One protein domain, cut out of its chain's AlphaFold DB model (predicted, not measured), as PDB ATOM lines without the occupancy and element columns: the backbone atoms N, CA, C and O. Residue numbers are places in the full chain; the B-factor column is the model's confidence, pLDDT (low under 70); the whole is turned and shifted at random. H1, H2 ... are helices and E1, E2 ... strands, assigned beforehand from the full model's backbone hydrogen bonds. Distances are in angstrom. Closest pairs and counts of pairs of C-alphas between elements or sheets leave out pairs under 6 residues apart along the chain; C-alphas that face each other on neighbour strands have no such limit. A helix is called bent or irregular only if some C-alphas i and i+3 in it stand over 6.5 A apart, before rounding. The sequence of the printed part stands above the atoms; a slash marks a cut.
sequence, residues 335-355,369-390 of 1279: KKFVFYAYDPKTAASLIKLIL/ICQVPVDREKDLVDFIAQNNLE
ATOM      1  N   LYS A 335      39.905 -32.468 -44.869       77.31
ATOM      2  CA  LYS A 335      38.582 -32.186 -44.315       77.31
ATOM      3  C   LYS A 335      38.145 -33.372 -43.462       77.31
ATOM      4  O   LYS A 335      38.276 -34.527 -43.864       77.31
ATOM      5  N   LYS A 336      37.643 -33.091 -42.258       80.19
ATOM      6  CA  LYS A 336      37.140 -34.123 -41.346       80.19
ATOM      7  C   LYS A 336      35.746 -34.559 -41.800       80.19
ATOM      8  O   LYS A 336      34.808 -33.773 -41.700       80.19
ATOM      9  N   PHE A 337      35.624 -35.796 -42.263       79.38
ATOM     10  CA  PHE A 337      34.342 -36.427 -42.564       79.38
ATOM     11  C   PHE A 337      33.847 -37.238 -41.367       79.38
ATOM     12  O   PHE A 337      34.634 -37.841 -40.635       79.38
ATOM     13  N   VAL A 338      32.532 -37.205 -41.158       78.31
ATOM     14  CA  VAL A 338      31.826 -37.885 -40.071       78.31
ATOM     15  C   VAL A 338      30.503 -38.391 -40.635       78.31
ATOM     16  O   VAL A 338      29.706 -37.585 -41.108       78.31
ATOM     17  N   PHE A 339      30.279 -39.702 -40.591       73.88
ATOM     18  CA  PHE A 339      29.041 -40.342 -41.045       73.88
ATOM     19  C   PHE A 339      28.683 -41.514 -40.120       73.88
ATOM     20  O   PHE A 339      29.532 -42.000 -39.369       73.88
ATOM     21  N   TYR A 340      27.422 -41.950 -40.139       68.88
ATOM     22  CA  TYR A 340      26.949 -43.058 -39.306       68.88
ATOM     23  C   TYR A 340      26.962 -44.371 -40.085       68.88
ATOM     24  O   TYR A 340      26.455 -44.398 -41.201       68.88
ATOM     25  N   ALA A 341      27.470 -45.451 -39.492       68.06
ATOM     26  CA  ALA A 341      27.599 -46.767 -40.114       68.06
ATOM     27  C   ALA A 341      27.070 -47.890 -39.211       68.06
ATOM     28  O   ALA A 341      27.231 -47.838 -37.993       68.06
ATOM     29  N   TYR A 342      26.484 -48.934 -39.809       61.94
ATOM     30  CA  TYR A 342      25.955 -50.096 -39.073       61.94
ATOM     31  C   TYR A 342      27.028 -50.898 -38.338       61.94
ATOM     32  O   TYR A 342      26.812 -51.328 -37.208       61.94
ATOM     33  N   ASP A 343      28.177 -51.070 -38.985       68.56
ATOM     34  CA  ASP A 343      29.392 -51.600 -38.384       68.56
ATOM     35  C   ASP A 343      30.512 -50.574 -38.613       68.56
ATOM     36  O   ASP A 343      31.139 -50.557 -39.681       68.56
ATOM     37  N   PRO A 344      30.763 -49.683 -37.636       74.12
ATOM     38  CA  PRO A 344      31.815 -48.684 -37.746       74.12
ATOM     39  C   PRO A 344      33.218 -49.277 -37.870       74.12
ATOM     40  O   PRO A 344      34.070 -48.652 -38.500       74.12
ATOM     41  N   LYS A 345      33.471 -50.467 -37.303       77.12
ATOM     42  CA  LYS A 345      34.762 -51.163 -37.417       77.12
ATOM     43  C   LYS A 345      34.984 -51.601 -38.857       77.12
ATOM     44  O   LYS A 345      35.963 -51.186 -39.469       77.12
ATOM     45  N   THR A 346      34.052 -52.370 -39.418       73.50
ATOM     46  CA  THR A 346      34.144 -52.845 -40.804       73.50
ATOM     47  C   THR A 346      34.171 -51.680 -41.795       73.50
ATOM     48  O   THR A 346      35.006 -51.676 -42.697       73.50
ATOM     49  N   ALA A 347      33.340 -50.648 -41.611       74.69
ATOM     50  CA  ALA A 347      33.348 -49.470 -42.480       74.69
ATOM     51  C   ALA A 347      34.682 -48.695 -42.420       74.69
ATOM     52  O   ALA A 347      35.215 -48.324 -43.467       74.69
ATOM     53  N   ALA A 348      35.260 -48.493 -41.228       79.31
ATOM     54  CA  ALA A 348      36.571 -47.857 -41.085       79.31
ATOM     55  C   ALA A 348      37.701 -48.703 -41.706       79.31
ATOM     56  O   ALA A 348      38.538 -48.160 -42.429       79.31
ATOM     57  N   SER A 349      37.694 -50.024 -41.491       76.69
ATOM     58  CA  SER A 349      38.665 -50.944 -42.096       76.69
ATOM     59  C   SER A 349      38.569 -50.963 -43.623       76.69
ATOM     60  O   SER A 349      39.596 -50.852 -44.285       76.69
ATOM     61  N   LEU A 350      37.363 -51.026 -44.200       76.19
ATOM     62  CA  LEU A 350      37.167 -50.992 -45.657       76.19
ATOM     63  C   LEU A 350      37.641 -49.666 -46.270       76.19
ATOM     64  O   LEU A 350      38.329 -49.680 -47.288       76.19
ATOM     65  N   ILE A 351      37.347 -48.523 -45.638       79.19
ATOM     66  CA  ILE A 351      37.831 -47.206 -46.091       79.19
ATOM     67  C   ILE A 351      39.364 -47.134 -46.039       79.19
ATOM     68  O   ILE A 351      39.991 -46.675 -46.997       79.19
ATOM     69  N   LYS A 352      39.985 -47.641 -44.969       81.00
ATOM     70  CA  LYS A 352      41.445 -47.653 -44.837       81.00
ATOM     71  C   LYS A 352      42.124 -48.607 -45.822       81.00
ATOM     72  O   LYS A 352      43.132 -48.235 -46.416       81.00
ATOM     73  N   LEU A 353      41.566 -49.799 -46.025       72.81
ATOM     74  CA  LEU A 353      42.135 -50.848 -46.874       72.81
ATOM     75  C   LEU A 353      41.946 -50.572 -48.375       72.81
ATOM     76  O   LEU A 353      42.848 -50.860 -49.156       72.81
ATOM     77  N   ILE A 354      40.800 -50.009 -48.780       71.81
ATOM     78  CA  ILE A 354      40.445 -49.812 -50.197       71.81
ATOM     79  C   ILE A 354      40.749 -48.388 -50.680       71.81
ATOM     80  O   ILE A 354      41.206 -48.219 -51.808       71.81
ATOM     81  N   LEU A 355      40.516 -47.355 -49.860       72.56
ATOM     82  CA  LEU A 355      40.767 -45.961 -50.255       72.56
ATOM     83  C   LEU A 355      42.104 -45.410 -49.743       72.56
ATOM     84  O   LEU A 355      42.512 -44.344 -50.203       72.56
ATOM     85  N   ILE A 369      34.697 -41.684 -38.363       82.00
ATOM     86  CA  ILE A 369      35.374 -40.396 -38.518       82.00
ATOM     87  C   ILE A 369      36.647 -40.594 -39.334       82.00
ATOM     88  O   ILE A 369      37.494 -41.392 -38.953       82.00
ATOM     89  N   CYS A 370      36.829 -39.836 -40.410       84.88
ATOM     90  CA  CYS A 370      38.030 -39.898 -41.247       84.88
ATOM     91  C   CYS A 370      38.560 -38.502 -41.601       84.88
ATOM     92  O   CYS A 370      37.835 -37.505 -41.532       84.88
ATOM     93  N   GLN A 371      39.846 -38.417 -41.953       80.62
ATOM     94  CA  GLN A 371      40.452 -37.197 -42.498       80.62
ATOM     95  C   GLN A 371      40.746 -37.398 -43.981       80.62
ATOM     96  O   GLN A 371      41.554 -38.245 -44.349       80.62
ATOM     97  N   VAL A 372      40.076 -36.618 -44.825       82.12
ATOM     98  CA  VAL A 372      40.024 -36.836 -46.274       82.12
ATOM     99  C   VAL A 372      40.698 -35.662 -46.982       82.12
ATOM    100  O   VAL A 372      40.309 -34.521 -46.721       82.12
ATOM    101  N   PRO A 373      41.688 -35.882 -47.862       80.12
ATOM    102  CA  PRO A 373      42.161 -34.855 -48.790       80.12
ATOM    103  C   PRO A 373      40.988 -34.279 -49.604       80.12
ATOM    104  O   PRO A 373      40.136 -35.033 -50.071       80.12
ATOM    105  N   VAL A 374      40.887 -32.951 -49.737       76.31
ATOM    106  CA  VAL A 374      39.705 -32.288 -50.341       76.31
ATOM    107  C   VAL A 374      39.453 -32.695 -51.804       76.31
ATOM    108  O   VAL A 374      38.309 -32.718 -52.250       76.31
ATOM    109  N   ASP A 375      40.495 -33.071 -52.538       76.62
ATOM    110  CA  ASP A 375      40.427 -33.646 -53.886       76.62
ATOM    111  C   ASP A 375      39.804 -35.056 -53.924       76.62
ATOM    112  O   ASP A 375      39.201 -35.428 -54.931       76.62
ATOM    113  N   ARG A 376      39.871 -35.809 -52.819       76.06
ATOM    114  CA  ARG A 376      39.317 -37.170 -52.673       76.06
ATOM    115  C   ARG A 376      38.013 -37.244 -51.872       76.06
ATOM    116  O   ARG A 376      37.525 -38.332 -51.572       76.06
ATOM    117  N   GLU A 377      37.403 -36.097 -51.573       76.56
ATOM    118  CA  GLU A 377      36.073 -36.009 -50.955       76.56
ATOM    119  C   GLU A 377      35.013 -36.781 -51.756       76.56
ATOM    120  O   GLU A 377      34.209 -37.514 -51.178       76.56
ATOM    121  N   LYS A 378      35.043 -36.665 -53.090       76.56
ATOM    122  CA  LYS A 378      34.095 -37.364 -53.963       76.56
ATOM    123  C   LYS A 378      34.278 -38.883 -53.916       76.56
ATOM    124  O   LYS A 378      33.285 -39.590 -53.787       76.56
ATOM    125  N   ASP A 379      35.518 -39.374 -53.978       74.75
ATOM    126  CA  ASP A 379      35.821 -40.811 -53.944       74.75
ATOM    127  C   ASP A 379      35.228 -41.487 -52.705       74.75
ATOM    128  O   ASP A 379      34.674 -42.580 -52.802       74.75
ATOM    129  N   LEU A 380      35.317 -40.827 -51.543       78.12
ATOM    130  CA  LEU A 380      34.750 -41.345 -50.303       78.12
ATOM    131  C   LEU A 380      33.217 -41.402 -50.358       78.12
ATOM    132  O   LEU A 380      32.644 -42.423 -49.985       78.12
ATOM    133  N   VAL A 381      32.555 -40.337 -50.820       75.88
ATOM    134  CA  VAL A 381      31.084 -40.289 -50.915       75.88
ATOM    135  C   VAL A 381      30.568 -41.326 -51.918       75.88
ATOM    136  O   VAL A 381      29.678 -42.110 -51.587       75.88
ATOM    137  N   ASP A 382      31.173 -41.398 -53.106       72.44
ATOM    138  CA  ASP A 382      30.825 -42.384 -54.133       72.44
ATOM    139  C   ASP A 382      31.080 -43.824 -53.637       72.44
ATOM    140  O   ASP A 382      30.311 -44.729 -53.970       72.44
ATOM    141  N   PHE A 383      32.121 -44.057 -52.828       73.50
ATOM    142  CA  PHE A 383      32.419 -45.361 -52.221       73.50
ATOM    143  C   PHE A 383      31.423 -45.749 -51.118       73.50
ATOM    144  O   PHE A 383      30.926 -46.878 -51.129       73.50
ATOM    145  N   ILE A 384      31.100 -44.835 -50.194       71.56
ATOM    146  CA  ILE A 384      30.118 -45.053 -49.116       71.56
ATOM    147  C   ILE A 384      28.748 -45.401 -49.708       71.56
ATOM    148  O   ILE A 384      28.142 -46.397 -49.302       71.56
ATOM    149  N   ALA A 385      28.304 -44.633 -50.709       66.31
ATOM    150  CA  ALA A 385      27.033 -44.841 -51.394       66.31
ATOM    151  C   ALA A 385      26.988 -46.178 -52.156       66.31
ATOM    152  O   ALA A 385      26.011 -46.914 -52.043       66.31
ATOM    153  N   GLN A 386      28.055 -46.545 -52.880       64.06
ATOM    154  CA  GLN A 386      28.123 -47.827 -53.601       64.06
ATOM    155  C   GLN A 386      28.184 -49.061 -52.682       64.06
ATOM    156  O   GLN A 386      27.867 -50.160 -53.135       64.06
ATOM    157  N   ASN A 387      28.578 -48.899 -51.414       62.50
ATOM    158  CA  ASN A 387      28.717 -49.999 -50.453       62.50
ATOM    159  C   ASN A 387      27.584 -50.099 -49.414       62.50
ATOM    160  O   ASN A 387      27.610 -51.016 -48.596       62.50
ATOM    161  N   ASN A 388      26.607 -49.180 -49.404       61.47
ATOM    162  CA  ASN A 388      25.593 -49.080 -48.340       61.47
ATOM    163  C   ASN A 388      26.208 -49.064 -46.917       61.47
ATOM    164  O   ASN A 388      25.701 -49.732 -46.007       61.47
ATOM    165  N   LEU A 389      27.323 -48.336 -46.739       66.69
ATOM    166  CA  LEU A 389      28.020 -48.226 -45.443       66.69
ATOM    167  C   LEU A 389      27.337 -47.254 -44.476       66.69
ATOM    168  O   LEU A 389      27.574 -47.345 -43.276       66.69
ATOM    169  N   GLU A 390      26.505 -46.346 -44.986       63.66
ATOM    170  CA  GLU A 390      25.710 -45.428 -44.169       63.66
ATOM    171  C   GLU A 390      24.473 -46.093 -43.539       63.66
ATOM    172  O   GLU A 390      24.012 -47.148 -43.983       63.66
TER     173      GLU A 390
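This is residues 335 to 355 and 369 to 390 of the 1279 residues of the protein "Secretin" of Thermotoga sp. RQ7 (UniProt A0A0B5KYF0). A small two-stranded antiparallel ribbon, E1 and E2, has helix H2 over one face, while helix H1 stands at its side near the first residue of E2. Ribbon, H1 and H2 make a triangle with few close contacts between the helices. The printed part has 43 residues, in the order E1, H1, E2, H2 along the chain, and the class is mixed, helices and strands. It is compact, with a radius of gyration of the C-alphas of 9.5 A, and rounded, spanning 26 by 18 by 18 A.

E1, residues 335 to 340, begins at C-alpha 335 at (38.582, -32.186, -44.315) and is 16.7 A long. H1, residues 344 to 355, measures 15.6 A. E2, residues 369 to 373, begins at C-alpha 369 at (35.374, -40.396, -38.518). H2, residues 374 to 387, measures 20.8 A and ends at C-alpha 387 at (28.717, -49.999, -50.453). It is irregular: C-alphas 375 and 378 are 7.3 A apart.

E1 and E2 are antiparallel neighbours at 144 degrees, with N 335 and O 372 at 2.8 A and N 370 and O 337 at 3.0 A, within hydrogen-bond range. E2 and H2 are near each other, with 6 pairs of C-alphas within 10 A. The closest C-alphas of H1 and E2, Ala 348 and Ile 369, are 8.0 A apart. H1 and H2 are close but not clearly touching, the closest C-alphas being those of Leu 355 and Leu 380, 7.6 A apart. They run opposite ways at a steep tilt of 58 degrees. In H1 every O i to N i+4 pair is within hydrogen-bond range, in H2 8 of 10.

The two C-alphas farthest apart, of Tyr 342 and Asp 375, are 26.4 A apart. Residues 356 to 368 are not printed, and C-alphas 355 and 369 stand 14.1 A apart across the cut. The links E1 to H1 and E2 to H2 are tight. The mean pLDDT of the printed part is 74.1, with residues 340 to 343 and 385 to 390 under 70.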